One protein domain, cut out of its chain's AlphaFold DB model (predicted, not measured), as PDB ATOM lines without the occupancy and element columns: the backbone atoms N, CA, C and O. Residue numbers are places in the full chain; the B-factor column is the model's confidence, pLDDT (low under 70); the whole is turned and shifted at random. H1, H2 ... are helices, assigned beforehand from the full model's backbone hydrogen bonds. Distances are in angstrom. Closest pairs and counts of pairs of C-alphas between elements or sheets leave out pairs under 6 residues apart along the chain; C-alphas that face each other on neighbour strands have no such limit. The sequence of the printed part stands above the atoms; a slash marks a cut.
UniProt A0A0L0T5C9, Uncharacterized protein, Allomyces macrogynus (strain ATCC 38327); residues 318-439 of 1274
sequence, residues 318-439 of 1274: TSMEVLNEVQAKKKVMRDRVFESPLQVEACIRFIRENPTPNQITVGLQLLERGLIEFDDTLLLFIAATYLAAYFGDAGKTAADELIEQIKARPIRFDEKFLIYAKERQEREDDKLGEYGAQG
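What this domain is: This is residues 318 to 439 of the 1274 residues of an uncharacterized protein of Allomyces macrogynus (strain ATCC 38327) (UniProt A0A0L0T5C9). The longest helix, H6, lies along one side of an up-and-down bundle, H2 to H6, with H4 in the middle; H1 bridges H3 and H5. The printed part has 122 residues, six named helices, H1 to H6, and no named strand. It is all helix and compact, radius of gyration of the C-alphas 15.0 A, spanning 51 by 35 by 27 A.

Where its parts are: Find C-alpha 413 at (354.123, 335.258, 475.892); H6 runs 30.1 A to residue 433. H1, residues 319 to 329, begins at C-alpha (350.182, 349.294, 455.555). H2 is 341 to 352, H3 357 to 373, 24.1 A, H4 377 to 390, H5 392 to 407.

How they stand to each other: H6 only just touches H4, with 3 pairs of C-alphas within 8 A, closest Glu 415 and Leu 378, 6.6 A. H4 and H5 form a hairpin, C-alphas 384 and 399 closest, 4.0 A. H2 and H3 form another, at 7 degrees, Ile 348 and Gly 363 closest, 5.4 A. Every O i to N i+4 pair is within hydrogen-bond range except in H2, 5 of 8.

The domain as a whole: The printed part has no cut. H1 to H2 is a long link. Residues 428 to 439 are under pLDDT 70.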
ATOM      1  N   THR A 318     350.000 350.985 451.043       62.41
ATOM      2  CA  THR A 318     350.303 349.709 451.715       62.41
ATOM      3  C   THR A 318     350.488 349.955 453.219       62.41
ATOM      4  O   THR A 318     350.996 351.013 453.611       62.41
ATOM      5  N   SER A 319     350.097 349.024 454.103       61.25
ATOM      6  CA  SER A 319     350.182 349.294 455.555       61.25
ATOM      7  C   SER A 319     351.621 349.609 455.993       61.25
ATOM      8  O   SER A 319     351.838 350.357 456.945       61.25
ATOM      9  N   MET A 320     352.611 349.110 455.243       60.16
ATOM     10  CA  MET A 320     354.029 349.429 455.392       60.16
ATOM     11  C   MET A 320     354.360 350.893 455.085       60.16
ATOM     12  O   MET A 320     355.127 351.505 455.823       60.16
ATOM     13  N   GLU A 321     353.799 351.481 454.030       71.38
ATOM     14  CA  GLU A 321     353.996 352.900 453.706       71.38
ATOM     15  C   GLU A 321     353.391 353.809 454.770       71.38
ATOM     16  O   GLU A 321     354.030 354.773 455.196       71.38
ATOM     17  N   VAL A 322     352.199 353.459 455.255       67.31
ATOM     18  CA  VAL A 322     351.556 354.139 456.382       67.31
ATOM     19  C   VAL A 322     352.429 354.067 457.625       67.31
ATOM     20  O   VAL A 322     352.682 355.088 458.266       67.31
ATOM     21  N   LEU A 323     352.923 352.874 457.959       65.38
ATOM     22  CA  LEU A 323     353.760 352.675 459.133       65.38
ATOM     23  C   LEU A 323     355.085 353.436 459.010       65.38
ATOM     24  O   LEU A 323     355.530 354.044 459.979       65.38
ATOM     25  N   ASN A 324     355.691 353.456 457.822       74.19
ATOM     26  CA  ASN A 324     356.912 354.208 457.544       74.19
ATOM     27  C   ASN A 324     356.680 355.722 457.652       74.19
ATOM     28  O   ASN A 324     357.520 356.432 458.204       74.19
ATOM     29  N   GLU A 325     355.531 356.227 457.197       74.94
ATOM     30  CA  GLU A 325     355.150 357.634 457.349       74.94
ATOM     31  C   GLU A 325     354.893 357.992 458.823       74.94
ATOM     32  O   GLU A 325     355.364 359.018 459.316       74.94
ATOM     33  N   VAL A 326     354.211 357.113 459.556       67.75
ATOM     34  CA  VAL A 326     353.991 357.213 461.008       67.75
ATOM     35  C   VAL A 326     355.325 357.217 461.765       67.75
ATOM     36  O   VAL A 326     355.552 358.068 462.630       67.75
ATOM     37  N   GLN A 327     356.257 356.332 461.404       72.50
ATOM     38  CA  GLN A 327     357.607 356.282 461.973       72.50
ATOM     39  C   GLN A 327     358.452 357.506 461.597       72.50
ATOM     40  O   GLN A 327     359.263 357.962 462.406       72.50
ATOM     41  N   ALA A 328     358.258 358.075 460.407       73.62
ATOM     42  CA  ALA A 328     358.893 359.329 460.020       73.62
ATOM     43  C   ALA A 328     358.358 360.502 460.864       73.62
ATOM     44  O   ALA A 328     359.152 361.269 461.415       73.62
ATOM     45  N   LYS A 329     357.032 360.584 461.067       71.12
ATOM     46  CA  LYS A 329     356.377 361.593 461.928       71.12
ATOM     47  C   LYS A 329     356.796 361.485 463.395       71.12
ATOM     48  O   LYS A 329     356.943 362.509 464.066       71.12
ATOM     49  N   LYS A 330     357.089 360.273 463.884       70.44
ATOM     50  CA  LYS A 330     357.596 360.025 465.248       70.44
ATOM     51  C   LYS A 330     358.847 360.842 465.592       70.44
ATOM     52  O   LYS A 330     359.039 361.185 466.755       70.44
ATOM     53  N   LYS A 331     359.694 361.189 464.612       64.25
ATOM     54  CA  LYS A 331     360.915 361.984 464.850       64.25
ATOM     55  C   LYS A 331     360.653 363.476 465.108       64.25
ATOM     56  O   LYS A 331     361.553 364.152 465.596       64.25
ATOM     57  N   VAL A 332     359.459 363.988 464.796       61.03
ATOM     58  CA  VAL A 332     359.166 365.436 464.776       61.03
ATOM     59  C   VAL A 332     358.354 365.897 465.995       61.03
ATOM     60  O   VAL A 332     358.487 367.038 466.435       61.03
ATOM     61  N   MET A 333     357.542 365.025 466.596       61.38
ATOM     62  CA  MET A 333     356.598 365.425 467.648       61.38
ATOM     63  C   MET A 333     357.215 365.513 469.047       61.38
ATOM     64  O   MET A 333     357.844 364.571 469.524       61.38
ATOM     65  N   ARG A 334     356.972 366.638 469.736       64.81
ATOM     66  CA  ARG A 334     357.507 366.915 471.083       64.81
ATOM     67  C   ARG A 334     356.532 366.632 472.236       64.81
ATOM     68  O   ARG A 334     357.002 366.274 473.312       64.81
ATOM     69  N   ASP A 335     355.217 366.686 472.010       84.06
ATOM     70  CA  ASP A 335     354.215 366.499 473.071       84.06
ATOM     71  C   ASP A 335     353.467 365.166 472.938       84.06
ATOM     72  O   ASP A 335     352.849 364.872 471.911       84.06
ATOM     73  N   ARG A 336     353.505 364.359 474.008       88.50
ATOM     74  CA  ARG A 336     352.737 363.109 474.124       88.50
ATOM     75  C   ARG A 336     351.298 363.407 474.546       88.50
ATOM     76  O   ARG A 336     351.078 364.151 475.508       88.50
ATOM     77  N   VAL A 337     350.319 362.830 473.857       91.19
ATOM     78  CA  VAL A 337     348.887 362.882 474.188       91.19
ATOM     79  C   VAL A 337     348.552 361.872 475.283       91.19
ATOM     80  O   VAL A 337     347.755 362.168 476.182       91.19
ATOM     81  N   PHE A 338     349.183 360.705 475.239       93.50
ATOM     82  CA  PHE A 338     348.971 359.622 476.185       93.50
ATOM     83  C   PHE A 338     350.250 359.351 476.980       93.50
ATOM     84  O   PHE A 338     351.370 359.585 476.529       93.50
ATOM     85  N   GLU A 339     350.097 358.842 478.197       91.50
ATOM     86  CA  GLU A 339     351.230 358.499 479.062       91.50
ATOM     87  C   GLU A 339     351.618 357.024 478.931       91.50
ATOM     88  O   GLU A 339     352.762 356.656 479.194       91.50
ATOM     89  N   SER A 340     350.672 356.174 478.519       92.56
ATOM     90  CA  SER A 340     350.889 354.740 478.333       92.56
ATOM     91  C   SER A 340     350.016 354.162 477.210       92.56
ATOM     92  O   SER A 340     348.915 354.670 476.973       92.56
ATOM     93  N   PRO A 341     350.439 353.057 476.565       91.88
ATOM     94  CA  PRO A 341     349.652 352.388 475.522       91.88
ATOM     95  C   PRO A 341     348.305 351.852 476.046       91.88
ATOM     96  O   PRO A 341     347.317 351.832 475.315       91.88
ATOM     97  N   LEU A 342     348.224 351.511 477.338       89.00
ATOM     98  CA  LEU A 342     346.981 351.086 477.999       89.00
ATOM     99  C   LEU A 342     345.924 352.203 478.053       89.00
ATOM    100  O   LEU A 342     344.728 351.920 478.056       89.00
ATOM    101  N   GLN A 343     346.336 353.478 478.078       90.44
ATOM    102  CA  GLN A 343     345.396 354.605 478.014       90.44
ATOM    103  C   GLN A 343     344.793 354.756 476.613       90.44
ATOM    104  O   GLN A 343     343.597 355.027 476.504       90.44
ATOM    105  N   VAL A 344     345.593 354.551 475.555       91.88
ATOM    106  CA  VAL A 344     345.113 354.549 474.160       91.88
ATOM    107  C   VAL A 344     344.044 353.476 474.004       91.88
ATOM    108  O   VAL A 344     342.927 353.738 473.564       91.88
ATOM    109  N   GLU A 345     344.367 352.274 474.464       90.12
ATOM    110  CA  GLU A 345     343.454 351.148 474.480       90.12
ATOM    111  C   GLU A 345     342.160 351.453 475.252       90.12
ATOM    112  O   GLU A 345     341.069 351.250 474.716       90.12
ATOM    113  N   ALA A 346     342.253 351.968 476.484       87.69
ATOM    114  CA  ALA A 346     341.085 352.321 477.290       87.69
ATOM    115  C   ALA A 346     340.191 353.367 476.597       87.69
ATOM    116  O   ALA A 346     338.964 353.259 476.653       87.69
ATOM    117  N   CYS A 347     340.782 354.340 475.892       88.38
ATOM    118  CA  CYS A 347     340.040 355.332 475.111       88.38
ATOM    119  C   CYS A 347     339.322 354.703 473.909       88.38
ATOM    120  O   CYS A 347     338.157 355.018 473.660       88.38
ATOM    121  N   ILE A 348     339.975 353.773 473.206       88.62
ATOM    122  CA  ILE A 348     339.381 353.053 472.072       88.62
ATOM    123  C   ILE A 348     338.242 352.139 472.541       88.62
ATOM    124  O   ILE A 348     337.262 351.976 471.821       88.62
ATOM    125  N   ARG A 349     338.303 351.572 473.755       82.56
ATOM    126  CA  ARG A 349     337.212 350.738 474.298       82.56
ATOM    127  C   ARG A 349     335.907 351.508 474.476       82.56
ATOM    128  O   ARG A 349     334.852 350.950 474.195       82.56
ATOM    129  N   PHE A 350     335.966 352.777 474.891       75.81
ATOM    130  CA  PHE A 350     334.767 353.606 475.081       75.81
ATOM    131  C   PHE A 350     333.973 353.795 473.782       75.81
ATOM    132  O   PHE A 350     332.756 353.952 473.801       75.81
ATOM    133  N   ILE A 351     334.667 353.736 472.648       75.94
ATOM    134  CA  ILE A 351     334.087 353.871 471.316       75.94
ATOM    135  C   ILE A 351     333.349 352.581 470.905       75.94
ATOM    136  O   ILE A 351     332.436 352.643 470.100       75.94
ATOM    137  N   ARG A 352     333.640 351.415 471.498       66.31
ATOM    138  CA  ARG A 352     333.154 350.108 471.008       66.31
ATOM    139  C   ARG A 352     331.700 349.773 471.343       66.31
ATOM    140  O   ARG A 352     331.101 348.966 470.634       66.31
ATOM    141  N   GLU A 353     331.106 350.363 472.383       65.12
ATOM    142  CA  GLU A 353     329.691 350.130 472.723       65.12
ATOM    143  C   GLU A 353     328.765 350.865 471.718       65.12
ATOM    144  O   GLU A 353     328.195 351.909 472.024       65.12
ATOM    145  N   ASN A 354     328.589 350.290 470.518       63.28
ATOM    146  CA  ASN A 354     327.857 350.847 469.364       63.28
ATOM    147  C   ASN A 354     328.452 352.176 468.834       63.28
ATOM    148  O   ASN A 354     327.789 353.216 468.927       63.28
ATOM    149  N   PRO A 355     329.681 352.174 468.272       77.19
ATOM    150  CA  PRO A 355     330.295 353.392 467.762       77.19
ATOM    151  C   PRO A 355     329.479 353.988 466.620       77.19
ATOM    152  O   PRO A 355     329.178 353.321 465.634       77.19
ATOM    153  N   THR A 356     329.206 355.282 466.696       77.25
ATOM    154  CA  THR A 356     328.869 356.061 465.499       77.25
ATOM    155  C   THR A 356     330.092 356.139 464.569       77.25
ATOM    156  O   THR A 356     331.212 356.158 465.064       77.25
ATOM    157  N   PRO A 357     329.932 356.243 463.239       75.25
ATOM    158  CA  PRO A 357     331.044 356.364 462.296       75.25
ATOM    159  C   PRO A 357     332.041 357.459 462.642       75.25
ATOM    160  O   PRO A 357     333.238 357.231 462.559       75.25
ATOM    161  N   ASN A 358     331.564 358.587 463.168       80.62
ATOM    162  CA  ASN A 358     332.433 359.652 463.666       80.62
ATOM    163  C   ASN A 358     333.252 359.212 464.888       80.62
ATOM    164  O   ASN A 358     334.376 359.649 465.081       80.62
ATOM    165  N   GLN A 359     332.701 358.356 465.746       83.75
ATOM    166  CA  GLN A 359     333.471 357.750 466.827       83.75
ATOM    167  C   GLN A 359     334.430 356.680 466.299       83.75
ATOM    168  O   GLN A 359     335.519 356.581 466.844       83.75
ATOM    169  N   ILE A 360     334.088 355.930 465.240       84.81
ATOM    170  CA  ILE A 360     335.021 354.982 464.602       84.81
ATOM    171  C   ILE A 360     336.239 355.733 464.059       84.81
ATOM    172  O   ILE A 360     337.369 355.321 464.324       84.81
ATOM    173  N   THR A 361     336.014 356.851 463.359       85.25
ATOM    174  CA  THR A 361     337.085 357.692 462.807       85.25
ATOM    175  C   THR A 361     337.910 358.350 463.906       85.25
ATOM    176  O   THR A 361     339.133 358.278 463.857       85.25
ATOM    177  N   VAL A 362     337.279 358.893 464.954       88.12
ATOM    178  CA  VAL A 362     338.005 359.391 466.138       88.12
ATOM    179  C   VAL A 362     338.801 358.265 466.800       88.12
ATOM    180  O   VAL A 362     339.943 358.469 467.193       88.12
ATOM    181  N   GLY A 363     338.246 357.057 466.897       89.62
ATOM    182  CA  GLY A 363     338.938 355.891 467.446       89.62
ATOM    183  C   GLY A 363     340.170 355.516 466.633       89.62
ATOM    184  O   GLY A 363     341.213 355.232 467.217       89.62
ATOM    185  N   LEU A 364     340.078 355.600 465.305       90.12
ATOM    186  CA  LEU A 364     341.210 355.400 464.408       90.12
ATOM    187  C   LEU A 364     342.262 356.504 464.563       90.12
ATOM    188  O   LEU A 364     343.440 356.191 464.654       90.12
ATOM    189  N   GLN A 365     341.861 357.772 464.672       90.44
ATOM    190  CA  GLN A 365     342.787 358.892 464.892       90.44
ATOM    191  C   GLN A 365     343.511 358.790 466.242       90.44
ATOM    192  O   GLN A 365     344.707 359.064 466.343       90.44
ATOM    193  N   LEU A 366     342.802 358.372 467.295       91.75
ATOM    194  CA  LEU A 366     343.398 358.117 468.609       91.75
ATOM    195  C   LEU A 366     344.364 356.928 468.557       91.75
ATOM    196  O   LEU A 366     345.419 356.975 469.191       91.75
ATOM    197  N   LEU A 367     344.025 355.884 467.796       92.00
ATOM    198  CA  LEU A 367     344.879 354.719 467.580       92.00
ATOM    199  C   LEU A 367     346.133 355.079 466.773       92.00
ATOM    200  O   LEU A 367     347.227 354.722 467.194       92.00
ATOM    201  N   GLU A 368     345.995 355.829 465.679       90.62
ATOM    202  CA  GLU A 368     347.104 356.347 464.870       90.62
ATOM    203  C   GLU A 368     348.049 357.178 465.741       90.62
ATOM    204  O   GLU A 368     349.252 356.919 465.782       90.62
ATOM    205  N   ARG A 369     347.501 358.114 466.529       90.69
ATOM    206  CA  ARG A 369     348.302 358.907 467.471       90.69
ATOM    207  C   ARG A 369     349.009 358.027 468.497       90.69
ATOM    208  O   ARG A 369     350.175 358.265 468.801       90.69
ATOM    209  N   GLY A 370     348.325 357.006 469.005       92.31
ATOM    210  CA  GLY A 370     348.905 356.024 469.909       92.31
ATOM    211  C   GLY A 370     350.061 355.243 469.285       92.31
ATOM    212  O   GLY A 370     351.081 355.076 469.940       92.31
ATOM    213  N   LEU A 371     349.934 354.807 468.029       91.62
ATOM    214  CA  LEU A 371     350.982 354.086 467.294       91.62
ATOM    215  C   LEU A 371     352.188 354.980 466.962       91.62
ATOM    216  O   LEU A 371     353.321 354.502 466.937       91.62
ATOM    217  N   ILE A 372     351.969 356.286 466.758       89.00
ATOM    218  CA  ILE A 372     353.057 357.272 466.639       89.00
ATOM    219  C   ILE A 372     353.818 357.388 467.972       89.00
ATOM    220  O   ILE A 372     355.051 357.416 467.992       89.00
ATOM    221  N   GLU A 373     353.094 357.466 469.095       91.00
ATOM    222  CA  GLU A 373     353.675 357.685 470.427       91.00
ATOM    223  C   GLU A 373     354.325 356.434 471.031       91.00
ATOM    224  O   GLU A 373     355.365 356.541 471.690       91.00
ATOM    225  N   PHE A 374     353.742 355.257 470.802       92.50
ATOM    226  CA  PHE A 374     354.179 353.993 471.384       92.50
ATOM    227  C   PHE A 374     354.427 352.945 470.313       92.50
ATOM    228  O   PHE A 374     353.549 352.591 469.535       92.50
ATOM    229  N   ASP A 375     355.621 352.368 470.363       90.75
ATOM    230  CA  ASP A 375     356.005 351.234 469.530       90.75
ATOM    231  C   ASP A 375     355.752 349.918 470.285       90.75
ATOM    232  O   ASP A 375     356.674 349.152 470.558       90.75
ATOM    233  N   ASP A 376     354.507 349.713 470.729       93.31
ATOM    234  CA  ASP A 376     354.092 348.550 471.526       93.31
ATOM    235  C   ASP A 376     353.404 347.502 470.635       93.31
ATOM    236  O   ASP A 376     352.449 347.803 469.913       93.31
ATOM    237  N   THR A 377     353.866 346.252 470.707       93.81
ATOM    238  CA  THR A 377     353.294 345.095 470.000       93.81
ATOM    239  C   THR A 377     351.843 344.841 470.398       93.81
ATOM    240  O   THR A 377     351.034 344.467 469.548       93.81
ATOM    241  N   LEU A 378     351.472 345.114 471.655       91.69
ATOM    242  CA  LEU A 378     350.082 345.022 472.104       91.69
ATOM    243  C   LEU A 378     349.196 346.061 471.406       91.69
ATOM    244  O   LEU A 378     348.074 345.748 471.013       91.69
ATOM    245  N   LEU A 379     349.693 347.289 471.231       92.62
ATOM    246  CA  LEU A 379     348.932 348.351 470.576       92.62
ATOM    247  C   LEU A 379     348.753 348.067 469.081       92.62
ATOM    248  O   LEU A 379     347.663 348.280 468.559       92.62
ATOM    249  N   LEU A 380     349.772 347.505 468.422       92.75
ATOM    250  CA  LEU A 380     349.669 347.002 467.047       92.75
ATOM    251  C   LEU A 380     348.639 345.868 466.930       92.75
ATOM    252  O   LEU A 380     347.844 345.854 465.994       92.75
ATOM    253  N   PHE A 381     348.579 344.948 467.898       92.38
ATOM    254  CA  PHE A 381     347.555 343.896 467.914       92.38
ATOM    255  C   PHE A 381     346.144 344.475 468.109       92.38
ATOM    256  O   PHE A 381     345.187 344.072 467.442       92.38
ATOM    257  N   ILE A 382     346.001 345.462 469.000       90.31
ATOM    258  CA  ILE A 382     344.744 346.197 469.195       90.31
ATOM    259  C   ILE A 382     344.355 346.944 467.913       90.31
ATOM    260  O   ILE A 382     343.175 346.972 467.570       90.31
ATOM    261  N   ALA A 383     345.327 347.501 467.188       91.38
ATOM    262  CA  ALA A 383     345.103 348.134 465.898       91.38
ATOM    263  C   ALA A 383     344.600 347.131 464.858       91.38
ATOM    264  O   ALA A 383     343.549 347.348 464.266       91.38
ATOM    265  N   ALA A 384     345.284 345.996 464.712       91.00
ATOM    266  CA  ALA A 384     344.898 344.934 463.790       91.00
ATOM    267  C   ALA A 384     343.494 344.389 464.099       91.00
ATOM    268  O   ALA A 384     342.685 344.173 463.205       91.00
ATOM    269  N   THR A 385     343.162 344.173 465.374       88.25
ATOM    270  CA  THR A 385     341.809 343.733 465.768       88.25
ATOM    271  C   THR A 385     340.748 344.808 465.540       88.25
ATOM    272  O   THR A 385     339.627 344.475 465.173       88.25
ATOM    273  N   TYR A 386     341.082 346.087 465.721       87.56
ATOM    274  CA  TYR A 386     340.171 347.198 465.447       87.56
ATOM    275  C   TYR A 386     339.912 347.375 463.943       87.56
ATOM    276  O   TYR A 386     338.762 347.529 463.541       87.56
ATOM    277  N   LEU A 387     340.957 347.304 463.113       88.31
ATOM    278  CA  LEU A 387     340.845 347.409 461.657       88.31
ATOM    279  C   LEU A 387     340.011 346.264 461.076       88.31
ATOM    280  O   LEU A 387     339.032 346.524 460.379       88.31
ATOM    281  N   ALA A 388     340.317 345.022 461.466       85.19
ATOM    282  CA  ALA A 388     339.551 343.849 461.048       85.19
ATOM    283  C   ALA A 388     338.073 343.926 461.476       85.19
ATOM    284  O   ALA A 388     337.191 343.520 460.726       85.19
ATOM    285  N   ALA A 389     337.780 344.467 462.666       81.81
ATOM    286  CA  ALA A 389     336.414 344.521 463.186       81.81
ATOM    287  C   ALA A 389     335.525 345.595 462.531       81.81
ATOM    288  O   ALA A 389     334.306 345.422 462.506       81.81
ATOM    289  N   TYR A 390     336.092 346.708 462.048       82.50
ATOM    290  CA  TYR A 390     335.303 347.877 461.622       82.50
ATOM    291  C   TYR A 390     335.471 348.288 460.150       82.50
ATOM    292  O   TYR A 390     334.634 349.049 459.668       82.50
ATOM    293  N   PHE A 391     336.492 347.801 459.433       82.94
ATOM    294  CA  PHE A 391     336.829 348.268 458.074       82.94
ATOM    295  C   PHE A 391     336.725 347.189 456.976       82.94
ATOM    296  O   PHE A 391     337.251 347.375 455.881       82.94
ATOM    297  N   GLY A 392     336.025 346.080 457.234       81.62
ATOM    298  CA  GLY A 392     335.757 345.041 456.226       81.62
ATOM    299  C   GLY A 392     337.027 344.371 455.688       81.62
ATOM    300  O   GLY A 392     338.011 344.244 456.415       81.62
ATOM    301  N   ASP A 393     337.015 343.963 454.415       77.00
ATOM    302  CA  ASP A 393     338.112 343.195 453.801       77.00
ATOM    303  C   ASP A 393     339.421 343.986 453.710       77.00
ATOM    304  O   ASP A 393     340.483 343.456 454.023       77.00
ATOM    305  N   ALA A 394     339.349 345.280 453.386       76.62
ATOM    306  CA  ALA A 394     340.519 346.161 453.399       76.62
ATOM    307  C   ALA A 394     341.084 346.355 454.820       76.62
ATOM    308  O   ALA A 394     342.290 346.486 455.021       76.62
ATOM    309  N   GLY A 395     340.214 346.342 455.835       84.69
ATOM    310  CA  GLY A 395     340.630 346.291 457.234       84.69
ATOM    311  C   GLY A 395     341.279 344.962 457.618       84.69
ATOM    312  O   GLY A 395     342.217 344.962 458.415       84.69
ATOM    313  N   LYS A 396     340.799 343.842 457.056       83.56
ATOM    314  CA  LYS A 396     341.341 342.494 457.280       83.56
ATOM    315  C   LYS A 396     342.746 342.364 456.691       83.56
ATOM    316  O   LYS A 396     343.654 341.997 457.424       83.56
ATOM    317  N   THR A 397     342.963 342.784 455.444       83.62
ATOM    318  CA  THR A 397     344.300 342.758 454.820       83.62
ATOM    319  C   THR A 397     345.306 343.616 455.588       83.62
ATOM    320  O   THR A 397     346.393 343.150 455.923       83.62
ATOM    321  N   ALA A 398     344.923 344.839 455.975       83.62
ATOM    322  CA  ALA A 398     345.767 345.693 456.809       83.62
ATOM    323  C   ALA A 398     346.044 345.070 458.191       83.62
ATOM    324  O   ALA A 398     347.137 345.209 458.741       83.62
ATOM    325  N   ALA A 399     345.064 344.371 458.768       88.44
ATOM    326  CA  ALA A 399     345.243 343.659 460.024       88.44
ATOM    327  C   ALA A 399     346.220 342.481 459.899       88.44
ATOM    328  O   ALA A 399     347.024 342.294 460.814       88.44
ATOM    329  N   ASP A 400     346.174 341.728 458.802       88.88
ATOM    330  CA  ASP A 400     347.074 340.602 458.531       88.88
ATOM    331  C   ASP A 400     348.520 341.089 458.360       88.88
ATOM    332  O   ASP A 400     349.441 340.547 458.975       88.88
ATOM    333  N   GLU A 401     348.718 342.191 457.630       88.12
ATOM    334  CA  GLU A 401     350.030 342.834 457.487       88.12
ATOM    335  C   GLU A 401     350.587 343.307 458.842       88.12
ATOM    336  O   GLU A 401     351.755 343.065 459.161       88.12
ATOM    337  N   LEU A 402     349.753 343.921 459.693       89.94
ATOM    338  CA  LEU A 402     350.153 344.301 461.053       89.94
ATOM    339  C   LEU A 402     350.496 343.080 461.916       89.94
ATOM    340  O   LEU A 402     351.439 343.137 462.705       89.94
ATOM    341  N   ILE A 403     349.768 341.970 461.785       91.69
ATOM    342  CA  ILE A 403     350.070 340.727 462.508       91.69
ATOM    343  C   ILE A 403     351.434 340.169 462.089       91.69
ATOM    344  O   ILE A 403     352.228 339.811 462.962       91.69
ATOM    345  N   GLU A 404     351.742 340.137 460.791       91.75
ATOM    346  CA  GLU A 404     353.056 339.716 460.288       91.75
ATOM    347  C   GLU A 404     354.185 340.612 460.816       91.75
ATOM    348  O   GLU A 404     355.226 340.125 461.269       91.75
ATOM    349  N   GLN A 405     353.960 341.927 460.892       89.44
ATOM    350  CA  GLN A 405     354.920 342.843 461.515       89.44
ATOM    351  C   GLN A 405     355.122 342.569 463.010       89.44
ATOM    352  O   GLN A 405     356.243 342.681 463.513       89.44
ATOM    353  N   ILE A 406     354.062 342.213 463.741       92.94
ATOM    354  CA  ILE A 406     354.177 341.860 465.158       92.94
ATOM    355  C   ILE A 406     355.004 340.575 465.310       92.94
ATOM    356  O   ILE A 406     355.867 340.525 466.185       92.94
ATOM    357  N   LYS A 407     354.820 339.572 464.437       93.06
ATOM    358  CA  LYS A 407     355.613 338.323 464.428       93.06
ATOM    359  C   LYS A 407     357.099 338.545 464.212       93.06
ATOM    360  O   LYS A 407     357.907 337.820 464.790       93.06
ATOM    361  N   ALA A 408     357.460 339.547 463.414       92.44
ATOM    362  CA  ALA A 408     358.852 339.906 463.167       92.44
ATOM    363  C   ALA A 408     359.552 340.517 464.401       92.44
ATOM    364  O   ALA A 408     360.776 340.644 464.422       92.44
ATOM    365  N   ARG A 409     358.797 340.904 465.439       92.69
ATOM    366  CA  ARG A 409     359.308 341.550 466.655       92.69
ATOM    367  C   ARG A 409     359.429 340.554 467.818       92.69
ATOM    368  O   ARG A 409     358.803 339.497 467.814       92.69
ATOM    369  N   PRO A 410     360.214 340.862 468.866       90.88
ATOM    370  CA  PRO A 410     360.217 340.063 470.088       90.88
ATOM    371  C   PRO A 410     358.888 340.229 470.849       90.88
ATOM    372  O   PRO A 410     358.695 341.190 471.590       90.88
ATOM    373  N   ILE A 411     357.970 339.278 470.668       90.56
ATOM    374  CA  ILE A 411     356.633 339.290 471.281       90.56
ATOM    375  C   ILE A 411     356.655 338.668 472.690       90.56
ATOM    376  O   ILE A 411     357.315 337.645 472.924       90.56
ATOM    377  N   ARG A 412     355.882 339.233 473.625       89.50
ATOM    378  CA  ARG A 412     355.666 338.654 474.966       89.50
ATOM    379  C   ARG A 412     354.784 337.403 474.908       89.50
ATOM    380  O   ARG A 412     354.038 337.196 473.962       89.50
ATOM    381  N   PHE A 413     354.857 336.533 475.915       87.12
ATOM    382  CA  PHE A 413     354.123 335.258 475.892       87.12
ATOM    383  C   PHE A 413     352.600 335.427 475.760       87.12
ATOM    384  O   PHE A 413     351.973 334.720 474.974       87.12
ATOM    385  N   ASP A 414     352.016 336.373 476.498       84.12
ATOM    386  CA  ASP A 414     350.587 336.682 476.428       84.12
ATOM    387  C   ASP A 414     350.189 337.133 475.018       84.12
ATOM    388  O   ASP A 414     349.256 336.592 474.437       84.12
ATOM    389  N   GLU A 415     350.955 338.044 474.426       90.25
ATOM    390  CA  GLU A 415     350.740 338.534 473.062       90.25
ATOM    391  C   GLU A 415     350.929 337.435 471.999       90.25
ATOM    392  O   GLU A 415     350.140 337.357 471.060       90.25
ATOM    393  N   LYS A 416     351.902 336.524 472.163       89.25
ATOM    394  CA  LYS A 416     352.063 335.353 471.277       89.25
ATOM    395  C   LYS A 416     350.816 334.479 471.285       89.25
ATOM    396  O   LYS A 416     350.387 334.009 470.234       89.25
ATOM    397  N   PHE A 417     350.238 334.265 472.466       85.44
ATOM    398  CA  PHE A 417     349.001 333.508 472.589       85.44
ATOM    399  C   PHE A 417     347.823 334.243 471.937       85.44
ATOM    400  O   PHE A 417     347.029 333.601 471.256       85.44
ATOM    401  N   LEU A 418     347.734 335.571 472.079       86.25
ATOM    402  CA  LEU A 418     346.704 336.378 471.414       86.25
ATOM    403  C   LEU A 418     346.777 336.271 469.887       86.25
ATOM    404  O   LEU A 418     345.749 336.065 469.245       86.25
ATOM    405  N   ILE A 419     347.981 336.357 469.320       90.25
ATOM    406  CA  ILE A 419     348.211 336.201 467.878       90.25
ATOM    407  C   ILE A 419     347.850 334.786 467.435       90.25
ATOM    408  O   ILE A 419     347.086 334.621 466.492       90.25
ATOM    409  N   TYR A 420     348.321 333.763 468.155       86.38
ATOM    410  CA  TYR A 420     347.985 332.369 467.859       86.38
ATOM    411  C   TYR A 420     346.471 332.111 467.908       86.38
ATOM    412  O   TYR A 420     345.932 331.425 467.041       86.38
ATOM    413  N   ALA A 421     345.776 332.653 468.911       80.88
ATOM    414  CA  ALA A 421     344.330 332.520 469.046       80.88
ATOM    415  C   ALA A 421     343.594 333.204 467.886       80.88
ATOM    416  O   ALA A 421     342.668 332.612 467.335       80.88
ATOM    417  N   LYS A 422     344.043 334.402 467.487       84.88
ATOM    418  CA  LYS A 422     343.489 335.146 466.353       84.88
ATOM    419  C   LYS A 422     343.712 334.416 465.025       84.88
ATOM    420  O   LYS A 422     342.743 334.130 464.341       84.88
ATOM    421  N   GLU A 423     344.938 333.998 464.716       85.69
ATOM    422  CA  GLU A 423     345.214 333.225 463.494       85.69
ATOM    423  C   GLU A 423     344.447 331.908 463.446       85.69
ATOM    424  O   GLU A 423     344.095 331.398 462.386       85.69
ATOM    425  N   ARG A 424     344.282 331.259 464.601       80.06
ATOM    426  CA  ARG A 424     343.510 330.027 464.671       80.06
ATOM    427  C   ARG A 424     342.047 330.304 464.348       80.06
ATOM    428  O   ARG A 424     341.461 329.516 463.614       80.06
ATOM    429  N   GLN A 425     341.495 331.387 464.890       76.50
ATOM    430  CA  GLN A 425     340.148 331.839 464.578       76.50
ATOM    431  C   GLN A 425     340.016 332.144 463.079       76.50
ATOM    432  O   GLN A 425     339.130 331.593 462.443       76.50
ATOM    433  N   GLU A 426     340.963 332.874 462.489       78.12
ATOM    434  CA  GLU A 426     340.983 333.183 461.052       78.12
ATOM    435  C   GLU A 426     341.092 331.930 460.180       78.12
ATOM    436  O   GLU A 426     340.317 331.773 459.247       78.12
ATOM    437  N   ARG A 427     341.967 330.970 460.508       75.38
ATOM    438  CA  ARG A 427     342.042 329.689 459.776       75.38
ATOM    439  C   ARG A 427     340.758 328.875 459.879       75.38
ATOM    440  O   ARG A 427     340.480 328.057 459.002       75.38
ATOM    441  N   GLU A 428     340.041 328.990 460.992       67.88
ATOM    442  CA  GLU A 428     338.726 328.375 461.138       67.88
ATOM    443  C   GLU A 428     337.715 329.132 460.256       67.88
ATOM    444  O   GLU A 428     337.034 328.484 459.467       67.88
ATOM    445  N   ASP A 429     337.710 330.466 460.270       67.00
ATOM    446  CA  ASP A 429     336.841 331.323 459.450       67.00
ATOM    447  C   ASP A 429     337.097 331.191 457.930       67.00
ATOM    448  O   ASP A 429     336.154 331.184 457.137       67.00
ATOM    449  N   ASP A 430     338.343 331.002 457.493       69.81
ATOM    450  CA  ASP A 430     338.704 330.837 456.079       69.81
ATOM    451  C   ASP A 430     338.262 329.466 455.540       69.81
ATOM    452  O   ASP A 430     337.700 329.380 454.448       69.81
ATOM    453  N   LYS A 431     338.393 328.396 456.345       65.44
ATOM    454  CA  LYS A 431     337.820 327.064 456.032       65.44
ATOM    455  C   LYS A 431     336.299 327.089 455.891       65.44
ATOM    456  O   LYS A 431     335.697 326.129 455.419       65.44
ATOM    457  N   LEU A 432     335.677 328.156 456.373       54.59
ATOM    458  CA  LEU A 432     334.240 328.355 456.387       54.59
ATOM    459  C   LEU A 432     333.740 329.251 455.271       54.59
ATOM    460  O   LEU A 432     332.631 329.039 454.775       54.59
ATOM    461  N   GLY A 433     334.583 330.179 454.823       55.28
ATOM    462  CA  GLY A 433     334.321 330.986 453.642       55.28
ATOM    463  C   GLY A 433     334.118 330.156 452.375       55.28
ATOM    464  O   GLY A 433     333.294 330.527 451.543       55.28
ATOM    465  N   GLU A 434     334.758 328.990 452.274       52.19
ATOM    466  CA  GLU A 434     334.614 328.059 451.142       52.19
ATOM    467  C   GLU A 434     333.167 327.539 450.953       52.19
ATOM    468  O   GLU A 434     332.790 327.133 449.858       52.19
ATOM    469  N   TYR A 435     332.306 327.634 451.977       50.25
ATOM    470  CA  TYR A 435     330.891 327.227 451.923       50.25
ATOM    471  C   TYR A 435     329.908 328.373 451.600       50.25
ATOM    472  O   TYR A 435     328.723 328.281 451.926       50.25
ATOM    473  N   GLY A 436     330.370 329.482 451.009       47.50
ATOM    474  CA  GLY A 436     329.523 330.657 450.729       47.50
ATOM    475  C   GLY A 436     329.144 331.455 451.985       47.50
ATOM    476  O   GLY A 436     328.298 332.346 451.953       47.50
ATOM    477  N   ALA A 437     329.793 331.146 453.106       50.53
ATOM    478  CA  ALA A 437     329.722 331.880 454.359       50.53
ATOM    479  C   ALA A 437     330.997 332.725 454.541       50.53
ATOM    480  O   ALA A 437     331.580 332.740 455.623       50.53
ATOM    481  N   GLN A 438     331.466 333.386 453.472       44.31
ATOM    482  CA  GLN A 438     332.670 334.224 453.514       44.31
ATOM    483  C   GLN A 438     332.561 335.257 454.641       44.31
ATOM    484  O   GLN A 438     331.583 336.001 454.743       44.31
ATOM    485  N   GLY A 439     333.545 335.217 455.544       52.00
ATOM    486  CA  GLY A 439     333.623 336.074 456.728       52.00
ATOM    487  C   GLY A 439     332.748 335.656 457.916       52.00
ATOM    488  O   GLY A 439     332.626 336.436 458.856       52.00
TER     489      GLY A 439